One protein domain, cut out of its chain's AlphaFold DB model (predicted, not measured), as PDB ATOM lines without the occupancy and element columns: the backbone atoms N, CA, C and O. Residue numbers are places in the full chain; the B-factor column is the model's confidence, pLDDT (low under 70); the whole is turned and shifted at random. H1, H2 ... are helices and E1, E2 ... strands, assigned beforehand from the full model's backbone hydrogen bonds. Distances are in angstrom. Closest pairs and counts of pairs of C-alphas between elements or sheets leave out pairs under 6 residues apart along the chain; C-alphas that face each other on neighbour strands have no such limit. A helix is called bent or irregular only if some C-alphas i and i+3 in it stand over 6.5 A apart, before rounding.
ATOM      1  N   TYR A   5     -46.953 -10.518  17.240       88.50
ATOM      2  CA  TYR A   5     -47.391 -10.035  15.925       88.50
ATOM      3  C   TYR A   5     -46.319  -9.219  15.178       88.50
ATOM      4  O   TYR A   5     -46.388  -9.087  13.957       88.50
ATOM      5  N   ARG A   6     -45.304  -8.685  15.875       89.81
ATOM      6  CA  ARG A   6     -44.166  -7.979  15.259       89.81
ATOM      7  C   ARG A   6     -43.242  -8.897  14.465       89.81
ATOM      8  O   ARG A   6     -42.476  -8.399  13.647       89.81
ATOM      9  N   GLU A   7     -43.371 -10.210  14.636       92.06
ATOM     10  CA  GLU A   7     -42.665 -11.201  13.826       92.06
ATOM     11  C   GLU A   7     -43.336 -11.434  12.459       92.06
ATOM     12  O   GLU A   7     -42.739 -12.068  11.589       92.06
ATOM     13  N   LEU A   8     -44.535 -10.888  12.203       91.38
ATOM     14  CA  LEU A   8     -45.221 -11.049  10.912       91.38
ATOM     15  C   LEU A   8     -44.382 -10.587   9.709       91.38
ATOM     16  O   LEU A   8     -44.235 -11.377   8.771       91.38
ATOM     17  N   PRO A   9     -43.789  -9.373   9.696       91.56
ATOM     18  CA  PRO A   9     -42.994  -8.924   8.557       91.56
ATOM     19  C   PRO A   9     -41.780  -9.812   8.238       91.56
ATOM     20  O   PRO A   9     -41.615 -10.155   7.061       91.56
ATOM     21  N   PRO A  10     -40.913 -10.201   9.200       92.25
ATOM     22  CA  PRO A  10     -39.819 -11.113   8.893       92.25
ATOM     23  C   PRO A  10     -40.324 -12.508   8.512       92.25
ATOM     24  O   PRO A  10     -39.854 -13.034   7.508       92.25
ATOM     25  N   LEU A  11     -41.321 -13.076   9.204       93.06
ATOM     26  CA  LEU A  11     -41.861 -14.406   8.877       93.06
ATOM     27  C   LEU A  11     -42.459 -14.465   7.468       93.06
ATOM     28  O   LEU A  11     -42.185 -15.408   6.726       93.06
ATOM     29  N   HIS A  12     -43.209 -13.437   7.065       91.06
ATOM     30  CA  HIS A  12     -43.737 -13.324   5.708       91.06
ATOM     31  C   HIS A  12     -42.610 -13.279   4.667       91.06
ATOM     32  O   HIS A  12     -42.685 -13.940   3.630       91.06
ATOM     33  N   LYS A  13     -41.522 -12.548   4.949       90.38
ATOM     34  CA  LYS A  13     -40.346 -12.499   4.068       90.38
ATOM     35  C   LYS A  13     -39.642 -13.850   3.954       90.38
ATOM     36  O   LYS A  13     -39.128 -14.135   2.879       90.38
ATOM     37  N   THR A  14     -39.654 -14.684   4.993       91.81
ATOM     38  CA  THR A  14     -39.004 -16.008   4.991       91.81
ATOM     39  C   THR A  14     -39.707 -17.027   4.090       91.81
ATOM     40  O   THR A  14     -39.066 -17.964   3.620       91.81
ATOM     41  N   VAL A  15     -40.997 -16.839   3.786       90.44
ATOM     42  CA  VAL A  15     -41.745 -17.741   2.887       90.44
ATOM     43  C   VAL A  15     -41.304 -17.579   1.425       90.44
ATOM     44  O   VAL A  15     -41.269 -18.542   0.663       90.44
ATOM     45  N   TRP A  16     -40.942 -16.366   1.006       89.62
ATOM     46  CA  TRP A  16     -40.685 -16.061  -0.405       89.62
ATOM     47  C   TRP A  16     -39.411 -16.678  -1.012       89.62
ATOM     48  O   TRP A  16     -39.481 -17.078  -2.177       89.62
ATOM     49  N   PRO A  17     -38.272 -16.782  -0.298       92.06
ATOM     50  CA  PRO A  17     -37.062 -17.442  -0.795       92.06
ATOM     51  C   PRO A  17     -37.266 -18.897  -1.237       92.06
ATOM     52  O   PRO A  17     -36.596 -19.353  -2.154       92.06
ATOM     53  N   ILE A  18     -38.233 -19.618  -0.663       92.25
ATOM     54  CA  ILE A  18     -38.566 -20.998  -1.069       92.25
ATOM     55  C   ILE A  18     -38.961 -21.074  -2.552       92.25
ATOM     56  O   ILE A  18     -38.695 -22.072  -3.223       92.25
ATOM     57  N   PHE A  19     -39.572 -20.007  -3.068       92.56
ATOM     58  CA  PHE A  19     -40.021 -19.884  -4.454       92.56
ATOM     59  C   PHE A  19     -39.010 -19.152  -5.345       92.56
ATOM     60  O   PHE A  19     -39.370 -18.605  -6.393       92.56
ATOM     61  N   GLU A  20     -37.741 -19.102  -4.942       89.00
ATOM     62  CA  GLU A  20     -36.668 -18.611  -5.798       89.00
ATOM     63  C   GLU A  20     -36.625 -19.413  -7.113       89.00
ATOM     64  O   GLU A  20     -36.659 -20.643  -7.126       89.00
ATOM     65  N   GLY A  21     -36.628 -18.700  -8.242       85.25
ATOM     66  CA  GLY A  21     -36.727 -19.290  -9.582       85.25
ATOM     67  C   GLY A  21     -38.147 -19.372 -10.164       85.25
ATOM     68  O   GLY A  21     -38.282 -19.597 -11.367       85.25
ATOM     69  N   VAL A  22     -39.204 -19.122  -9.378       90.44
ATOM     70  CA  VAL A  22     -40.568 -18.972  -9.920       90.44
ATOM     71  C   VAL A  22     -40.687 -17.638 -10.655       90.44
ATOM     72  O   VAL A  22     -40.566 -16.573 -10.049       90.44
ATOM     73  N   LYS A  23     -40.952 -17.692 -11.967       87.25
ATOM     74  CA  LYS A  23     -41.061 -16.499 -12.821       87.25
ATOM     75  C   LYS A  23     -42.326 -15.697 -12.531       87.25
ATOM     76  O   LYS A  23     -42.268 -14.474 -12.462       87.25
ATOM     77  N   ASN A  24     -43.459 -16.380 -12.362       89.88
ATOM     78  CA  ASN A  24     -44.736 -15.747 -12.054       89.88
ATOM     79  C   ASN A  24     -45.248 -16.200 -10.682       89.88
ATOM     80  O   ASN A  24     -45.818 -17.277 -10.551       89.88
ATOM     81  N   ARG A  25     -45.076 -15.359  -9.657       86.50
ATOM     82  CA  ARG A  25     -45.554 -15.642  -8.290       86.50
ATOM     83  C   ARG A  25     -47.071 -15.501  -8.126       86.50
ATOM     84  O   ARG A  25     -47.598 -15.894  -7.096       86.50
ATOM     85  N   SER A  26     -47.773 -14.968  -9.124       88.69
ATOM     86  CA  SER A  26     -49.240 -14.981  -9.173       88.69
ATOM     87  C   SER A  26     -49.788 -16.275  -9.784       88.69
ATOM     88  O   SER A  26     -50.986 -16.533  -9.701       88.69
ATOM     89  N   ASP A  27     -48.928 -17.100 -10.386       92.56
ATOM     90  CA  ASP A  27     -49.306 -18.397 -10.934       92.56
ATOM     91  C   ASP A  27     -49.194 -19.481  -9.854       92.56
ATOM     92  O   ASP A  27     -48.118 -20.002  -9.543       92.56
ATOM     93  N   ILE A  28     -50.347 -19.837  -9.287       89.56
ATOM     94  CA  ILE A  28     -50.463 -20.860  -8.243       89.56
ATOM     95  C   ILE A  28     -49.924 -22.214  -8.724       89.56
ATOM     96  O   ILE A  28     -49.377 -22.969  -7.920       89.56
ATOM     97  N   GLN A  29     -50.049 -22.538 -10.015       91.69
ATOM     98  CA  GLN A  29     -49.545 -23.806 -10.542       91.69
ATOM     99  C   GLN A  29     -48.016 -23.819 -10.566       91.69
ATOM    100  O   GLN A  29     -47.418 -24.817 -10.167       91.69
ATOM    101  N   GLN A  30     -47.375 -22.703 -10.934       91.88
ATOM    102  CA  GLN A  30     -45.914 -22.588 -10.855       91.88
ATOM    103  C   GLN A  30     -45.401 -22.672  -9.416       91.88
ATOM    104  O   GLN A  30     -44.412 -23.359  -9.164       91.88
ATOM    105  N   LEU A  31     -46.084 -22.030  -8.462       92.12
ATOM    106  CA  LEU A  31     -45.733 -22.145  -7.043       92.12
ATOM    107  C   LEU A  31     -45.863 -23.590  -6.546       92.12
ATOM    108  O   LEU A  31     -44.960 -24.108  -5.891       92.12
ATOM    109  N   ARG A  32     -46.964 -24.269  -6.892       91.06
ATOM    110  CA  ARG A  32     -47.190 -25.673  -6.515       91.06
ATOM    111  C   ARG A  32     -46.146 -26.603  -7.119       91.06
ATOM    112  O   ARG A  32     -45.634 -27.457  -6.404       91.06
ATOM    113  N   ALA A  33     -45.801 -26.419  -8.392       91.75
ATOM    114  CA  ALA A  33     -44.831 -27.260  -9.087       91.75
ATOM    115  C   ALA A  33     -43.461 -27.288  -8.387       91.75
ATOM    116  O   ALA A  33     -42.803 -28.324  -8.363       91.75
ATOM    117  N   VAL A  34     -43.056 -26.178  -7.764       91.62
ATOM    118  CA  VAL A  34     -41.800 -26.076  -7.006       91.62
ATOM    119  C   VAL A  34     -41.801 -26.906  -5.713       91.62
ATOM    120  O   VAL A  34     -40.734 -27.311  -5.252       91.62
ATOM    121  N   LEU A  35     -42.977 -27.188  -5.147       93.50
ATOM    122  CA  LEU A  35     -43.148 -27.966  -3.912       93.50
ATOM    123  C   LEU A  35     -43.455 -29.451  -4.170       93.50
ATOM    124  O   LEU A  35     -43.301 -30.283  -3.271       93.50
ATOM    125  N   MET A  36     -43.910 -29.791  -5.378       93.31
ATOM    126  CA  MET A  36     -44.240 -31.168  -5.739       93.31
ATOM    127  C   MET A  36     -42.996 -32.069  -5.693       93.31
ATOM    128  O   MET A  36     -41.911 -31.617  -6.065       93.31
ATOM    129  N   PRO A  37     -43.135 -33.341  -5.272       95.25
ATOM    130  CA  PRO A  37     -42.027 -34.286  -5.283       95.25
ATOM    131  C   PRO A  37     -41.401 -34.401  -6.673       95.25
ATOM    132  O   PRO A  37     -42.113 -34.556  -7.671       95.25
ATOM    133  N   ARG A  38     -40.070 -34.358  -6.738       94.19
ATOM    134  CA  ARG A  38     -39.316 -34.587  -7.972       94.19
ATOM    135  C   ARG A  38     -38.260 -35.648  -7.719       94.19
ATOM    136  O   ARG A  38     -37.186 -35.353  -7.202       94.19
ATOM    137  N   MET A  39     -38.582 -36.872  -8.119       95.69
ATOM    138  CA  MET A  39     -37.689 -38.015  -7.976       95.69
ATOM    139  C   MET A  39     -36.586 -37.960  -9.037       95.69
ATOM    140  O   MET A  39     -36.878 -37.876 -10.230       95.69
ATOM    141  N   VAL A  40     -35.332 -38.000  -8.599       95.56
ATOM    142  CA  VAL A  40     -34.138 -38.041  -9.453       95.56
ATOM    143  C   VAL A  40     -33.216 -39.137  -8.934       95.56
ATOM    144  O   VAL A  40     -33.183 -39.397  -7.735       95.56
ATOM    145  N   GLU A  41     -32.488 -39.794  -9.829       96.00
ATOM    146  CA  GLU A  41     -31.442 -40.728  -9.430       96.00
ATOM    147  C   GLU A  41     -30.173 -39.953  -9.047       96.00
ATOM    148  O   GLU A  41     -29.557 -39.302  -9.892       96.00
ATOM    149  N   GLU A  42     -29.781 -40.023  -7.777       92.69
ATOM    150  CA  GLU A  42     -28.497 -39.533  -7.278       92.69
ATOM    151  C   GLU A  42     -27.769 -40.685  -6.587       92.69
ATOM    152  O   GLU A  42     -28.332 -41.380  -5.742       92.69
ATOM    153  N   HIS A  43     -26.510 -40.921  -6.962       91.75
ATOM    154  CA  HIS A  43     -25.679 -41.987  -6.384       91.75
ATOM    155  C   HIS A  43     -26.323 -43.394  -6.416       91.75
ATOM    156  O   HIS A  43     -26.094 -44.206  -5.521       91.75
ATOM    157  N   GLY A  44     -27.122 -43.695  -7.448       93.69
ATOM    158  CA  GLY A  44     -27.816 -44.982  -7.594       93.69
ATOM    159  C   GLY A  44     -29.049 -45.143  -6.695       93.69
ATOM    160  O   GLY A  44     -29.543 -46.259  -6.531       93.69
ATOM    161  N   GLN A  45     -29.547 -44.054  -6.100       94.00
ATOM    162  CA  GLN A  45     -30.770 -44.026  -5.300       94.00
ATOM    163  C   GLN A  45     -31.755 -42.989  -5.840       94.00
ATOM    164  O   GLN A  45     -31.370 -41.911  -6.283       94.00
ATOM    165  N   MET A  46     -33.048 -43.306  -5.771       94.75
ATOM    166  CA  MET A  46     -34.109 -42.367  -6.127       94.75
ATOM    167  C   MET A  46     -34.366 -41.412  -4.959       94.75
ATOM    168  O   MET A  46     -34.883 -41.829  -3.921       94.75
ATOM    169  N   VAL A  47     -34.038 -40.134  -5.137       94.81
ATOM    170  CA  VAL A  47     -34.192 -39.082  -4.125       94.81
ATOM    171  C   VAL A  47     -35.208 -38.031  -4.571       94.81
ATOM    172  O   VAL A  47     -35.242 -37.638  -5.736       94.81
ATOM    173  N   ASP A  48     -36.049 -37.558  -3.646       95.56
ATOM    174  CA  ASP A  48     -36.904 -36.389  -3.883       95.56
ATOM    175  C   ASP A  48     -36.091 -35.114  -3.647       95.56
ATOM    176  O   ASP A  48     -35.910 -34.679  -2.508       95.56
ATOM    177  N   VAL A  49     -35.633 -34.477  -4.724       94.31
ATOM    178  CA  VAL A  49     -34.805 -33.264  -4.617       94.31
ATOM    179  C   VAL A  49     -35.568 -32.058  -4.052       94.31
ATOM    180  O   VAL A  49     -34.955 -31.078  -3.635       94.31
ATOM    181  N   ASN A  50     -36.903 -32.114  -4.032       95.00
ATOM    182  CA  ASN A  50     -37.750 -31.054  -3.492       95.00
ATOM    183  C   ASN A  50     -38.148 -31.303  -2.030       95.00
ATOM    184  O   ASN A  50     -38.814 -30.446  -1.449       95.00
ATOM    185  N   LEU A  51     -37.733 -32.424  -1.417       94.81
ATOM    186  CA  LEU A  51     -38.098 -32.780  -0.042       94.81
ATOM    187  C   LEU A  51     -37.735 -31.665   0.943       94.81
ATOM    188  O   LEU A  51     -38.622 -31.106   1.581       94.81
ATOM    189  N   LYS A  52     -36.459 -31.259   0.981       94.44
ATOM    190  CA  LYS A  52     -36.001 -30.191   1.878       94.44
ATOM    191  C   LYS A  52     -36.744 -28.874   1.641       94.44
ATOM    192  O   LYS A  52     -37.160 -28.222   2.588       94.44
ATOM    193  N   ARG A  53     -36.938 -28.490   0.374       94.44
ATOM    194  CA  ARG A  53     -37.653 -27.254   0.025       94.44
ATOM    195  C   ARG A  53     -39.095 -27.276   0.539       94.44
ATOM    196  O   ARG A  53     -39.591 -26.257   1.014       94.44
ATOM    197  N   ARG A  54     -39.766 -28.422   0.426       95.38
ATOM    198  CA  ARG A  54     -41.131 -28.621   0.915       95.38
ATOM    199  C   ARG A  54     -41.193 -28.580   2.444       95.38
ATOM    200  O   ARG A  54     -42.102 -27.953   2.979       95.38
ATOM    201  N   ASP A  55     -40.229 -29.184   3.129       95.56
ATOM    202  CA  ASP A  55     -40.155 -29.147   4.594       95.56
ATOM    203  C   ASP A  55     -39.920 -27.715   5.102       95.56
ATOM    204  O   ASP A  55     -40.689 -27.219   5.929       95.56
ATOM    205  N   ASP A  56     -38.947 -27.006   4.516       95.56
ATOM    206  CA  ASP A  56     -38.649 -25.605   4.835       95.56
ATOM    207  C   ASP A  56     -39.884 -24.704   4.580       95.56
ATOM    208  O   ASP A  56     -40.174 -23.788   5.355       95.56
ATOM    209  N   PHE A  57     -40.668 -24.992   3.528       95.50
ATOM    210  CA  PHE A  57     -41.932 -24.302   3.247       95.50
ATOM    211  C   PHE A  57     -42.975 -24.493   4.341       95.50
ATOM    212  O   PHE A  57     -43.545 -23.510   4.822       95.50
ATOM    213  N   TYR A  58     -43.242 -25.738   4.736       94.81
ATOM    214  CA  TYR A  58     -44.248 -26.012   5.757       94.81
ATOM    215  C   TYR A  58     -43.837 -25.465   7.124       94.81
ATOM    216  O   TYR A  58     -44.698 -24.962   7.850       94.81
ATOM    217  N   GLU A  59     -42.546 -25.483   7.458       96.00
ATOM    218  CA  GLU A  59     -42.042 -24.862   8.683       96.00
ATOM    219  C   GLU A  59     -42.271 -23.341   8.678       96.00
ATOM    220  O   GLU A  59     -42.853 -22.796   9.624       96.00
ATOM    221  N   ALA A  60     -41.867 -22.653   7.603       95.25
ATOM    222  CA  ALA A  60     -42.043 -21.207   7.473       95.25
ATOM    223  C   ALA A  60     -43.529 -20.808   7.487       95.25
ATOM    224  O   ALA A  60     -43.919 -19.889   8.213       95.25
ATOM    225  N   LEU A  61     -44.369 -21.539   6.744       95.06
ATOM    226  CA  LEU A  61     -45.811 -21.306   6.684       95.06
ATOM    227  C   LEU A  61     -46.476 -21.514   8.048       95.06
ATOM    228  O   LEU A  61     -47.329 -20.720   8.437       95.06
ATOM    229  N   THR A  62     -46.071 -22.546   8.792       95.56
ATOM    230  CA  THR A  62     -46.626 -22.837  10.122       95.56
ATOM    231  C   THR A  62     -46.311 -21.717  11.110       95.56
ATOM    232  O   THR A  62     -47.213 -21.244  11.804       95.56
ATOM    233  N   LYS A  63     -45.056 -21.244  11.148       95.38
ATOM    234  CA  LYS A  63     -44.653 -20.122  12.017       95.38
ATOM    235  C   LYS A  63     -45.408 -18.843  11.663       95.38
ATOM    236  O   LYS A  63     -45.939 -18.180  12.553       95.38
ATOM    237  N   PHE A  64     -45.501 -18.527  10.369       95.25
ATOM    238  CA  PHE A  64     -46.255 -17.371   9.891       95.25
ATOM    239  C   PHE A  64     -47.740 -17.461  10.272       95.25
ATOM    240  O   PHE A  64     -48.270 -16.527  10.869       95.25
ATOM    241  N   ALA A  65     -48.398 -18.594  10.010       94.50
ATOM    242  CA  ALA A  65     -49.816 -18.786  10.309       94.50
ATOM    243  C   ALA A  65     -50.121 -18.709  11.816       94.50
ATOM    244  O   ALA A  65     -51.135 -18.132  12.214       94.50
ATOM    245  N   ALA A  66     -49.242 -19.255  12.662       94.44
ATOM    246  CA  ALA A  66     -49.375 -19.148  14.113       94.44
ATOM    247  C   ALA A  66     -49.294 -17.683  14.578       94.44
ATOM    248  O   ALA A  66     -50.164 -17.224  15.320       94.44
ATOM    249  N   CYS A  67     -48.301 -16.938  14.085       94.38
ATOM    250  CA  CYS A  67     -48.135 -15.515  14.378       94.38
ATOM    251  C   CYS A  67     -49.333 -14.683  13.879       94.38
ATOM    252  O   CYS A  67     -49.867 -13.853  14.617       94.38
ATOM    253  N   LEU A  68     -49.826 -14.962  12.666       94.06
ATOM    254  CA  LEU A  68     -50.989 -14.291  12.081       94.06
ATOM    255  C   LEU A  68     -52.250 -14.504  12.913       94.06
ATOM    256  O   LEU A  68     -52.989 -13.556  13.166       94.06
ATOM    257  N   LYS A  69     -52.471 -15.725  13.407       94.06
ATOM    258  CA  LYS A  69     -53.601 -16.022  14.290       94.06
ATOM    259  C   LYS A  69     -53.554 -15.192  15.578       94.06
ATOM    260  O   LYS A  69     -54.583 -14.669  15.997       94.06
ATOM    261  N   VAL A  70     -52.375 -15.051  16.187       92.00
ATOM    262  CA  VAL A  70     -52.187 -14.207  17.381       92.00
ATOM    263  C   VAL A  70     -52.441 -12.735  17.049       92.00
ATOM    264  O   VAL A  70     -53.137 -12.050  17.799       92.00
ATOM    265  N   ALA A  71     -51.937 -12.253  15.912       91.38
ATOM    266  CA  ALA A  71     -52.148 -10.880  15.458       91.38
ATOM    267  C   ALA A  71     -53.635 -10.559  15.239       91.38
ATOM    268  O   ALA A  71     -54.121  -9.552  15.749       91.38
ATOM    269  N   GLN A  72     -54.381 -11.448  14.576       90.56
ATOM    270  CA  GLN A  72     -55.822 -11.293  14.336       90.56
ATOM    271  C   GLN A  72     -56.648 -11.223  15.630       90.56
ATOM    272  O   GLN A  72     -57.721 -10.626  15.644       90.56
ATOM    273  N   GLN A  73     -56.156 -11.817  16.719       91.75
ATOM    274  CA  GLN A  73     -56.805 -11.801  18.032       91.75
ATOM    275  C   GLN A  73     -56.337 -10.637  18.924       91.75
ATOM    276  O   GLN A  73     -56.857 -10.455  20.026       91.75
ATOM    277  N   SER A  74     -55.356  -9.849  18.479       90.94
ATOM    278  CA  SER A  74     -54.709  -8.812  19.278       90.94
ATOM    279  C   SER A  74     -55.248  -7.425  18.939       90.94
ATOM    280  O   SER A  74     -54.986  -6.893  17.866       90.94
ATOM    281  N   VAL A  75     -55.919  -6.774  19.892       89.69
ATOM    282  CA  VAL A  75     -56.303  -5.353  19.762       89.69
ATOM    283  C   VAL A  75     -55.064  -4.475  19.548       89.69
ATOM    284  O   VAL A  75     -55.056  -3.615  18.672       89.69
ATOM    285  N   ALA A  76     -53.974  -4.771  20.265       90.12
ATOM    286  CA  ALA A  76     -52.721  -4.031  20.156       90.12
ATOM    287  C   ALA A  76     -52.117  -4.079  18.743       90.12
ATOM    288  O   ALA A  76     -51.445  -3.137  18.353       90.12
ATOM    289  N   PHE A  77     -52.363  -5.135  17.960       89.69
ATOM    290  CA  PHE A  77     -51.919  -5.197  16.563       89.69
ATOM    291  C   PHE A  77     -52.642  -4.168  15.679       89.69
ATOM    292  O   PHE A  77     -52.020  -3.539  14.824       89.69
ATOM    293  N   PHE A  78     -53.943  -3.958  15.903       89.38
ATOM    294  CA  PHE A  78     -54.736  -2.974  15.160       89.38
ATOM    295  C   PHE A  78     -54.484  -1.529  15.618       89.38
ATOM    296  O   PHE A  78     -54.676  -0.593  14.837       89.38
ATOM    297  N   GLU A  79     -54.007  -1.338  16.846       91.00
ATOM    298  CA  GLU A  79     -53.614  -0.028  17.381       91.00
ATOM    299  C   GLU A  79     -52.139   0.323  17.102       91.00
ATOM    300  O   GLU A  79     -51.787   1.503  17.100       91.00
ATOM    301  N   ASP A  80     -51.270  -0.663  16.831       89.88
ATOM    302  CA  ASP A  80     -49.847  -0.427  16.551       89.88
ATOM    303  C   ASP A  80     -49.669   0.270  15.190       89.88
ATOM    304  O   ASP A  80     -49.932  -0.296  14.122       89.88
ATOM    305  N   THR A  81     -49.192   1.515  15.239       87.81
ATOM    306  CA  THR A  81     -48.933   2.385  14.080       87.81
ATOM    307  C   THR A  81     -47.734   1.944  13.244       87.81
ATOM    308  O   THR A  81     -47.566   2.420  12.122       87.81
ATOM    309  N   SER A  82     -46.928   1.001  13.746       87.81
ATOM    310  CA  SER A  82     -45.855   0.353  12.980       87.81
ATOM    311  C   SER A  82     -46.399  -0.528  11.849       87.81
ATOM    312  O   SER A  82     -45.649  -0.886  10.944       87.81
ATOM    313  N   PHE A  83     -47.689  -0.882  11.900       89.06
ATOM    314  CA  PHE A  83     -48.393  -1.608  10.848       89.06
ATOM    315  C   PHE A  83     -49.362  -0.675  10.132       89.06
ATOM    316  O   PHE A  83     -50.342  -0.211  10.716       89.06
ATOM    317  N   THR A  84     -49.125  -0.443   8.844       90.06
ATOM    318  CA  THR A  84     -50.066   0.308   8.012       90.06
ATOM    319  C   THR A  84     -51.294  -0.545   7.684       90.06
ATOM    320  O   THR A  84     -51.245  -1.776   7.723       90.06
ATOM    321  N   GLU A  85     -52.402   0.084   7.281       88.44
ATOM    322  CA  GLU A  85     -53.564  -0.658   6.761       88.44
ATOM    323  C   GLU A  85     -53.193  -1.543   5.563       88.44
ATOM    324  O   GLU A  85     -53.723  -2.639   5.406       88.44
ATOM    325  N   LYS A  86     -52.220  -1.105   4.754       89.56
ATOM    326  CA  LYS A  86     -51.695  -1.887   3.635       89.56
ATOM    327  C   LYS A  86     -50.970  -3.150   4.104       89.56
ATOM    328  O   LYS A  86     -51.160  -4.201   3.498       89.56
TER     329      LYS A  86
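AT A GLANCE: This is residues 5 to 86 of the 91 residues of an uncharacterized protein of Acetobacter cibinongensis (UniProt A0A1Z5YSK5). A long rod: helices H3 and H1 run side by side, opposite ways, with the strand hairpin E1-E2 beyond one end and little H4 near the other. H2 joins H1 to the hairpin. The 82 printed residues run H1, H2, E1, E2, H3, H4; mostly helix, loose, radius of gyration of the C-alphas 16.8 A, spans 57 by 23 by 15 A.

HOW THE PARTS SIT: E1, residues 39 to 42, and E2, residues 45 to 48, form an antiparallel hairpin; N 40 and O 47, 2.9 A apart, are within hydrogen-bond range. H3, residues 51 to 72, touches H1, residues 5 to 19, at a shallow tilt of 24 degrees; their closest C-alphas, Tyr 5 and Ala 71, are 4.9 A apart. H3, with residues 51 to 54 alone, only just touches H2, residues 28 to 35, with 3 pairs of C-alphas within 8 A, the closest Leu 35 and Arg 54 at 5.3 A. H4, residues 75 to 79, is close to H3 but not clearly touching; their closest C-alphas, Ala 71 and Phe 77, are 5.8 A apart. O i to N i+4 pairs are within range throughout H3 and H4, 3 of 4 in H2, 5 of 11 in H1, where 8 of 12 i+3 pairs are.

IN THESE COORDINATES: H3 measures 31.3 A, H1 23.8 A, H2 11.1 A, E1 9.3 A, E2 9.9 A, H4 6.4 A. H1 begins at C-alpha 5 (-47.391, -10.035, 15.925) and is only just irregular: C-alphas 6 and 9 are 6.9 A apart. H4 ends at C-alpha 79 (-53.614, -0.028, 17.381).

THE WHOLE: The farthest C-alphas, Gly 44 and Glu 79, are 57.5 A apart. The printed part has no cut, no link is long, and no printed residue is under 70 in pLDDT.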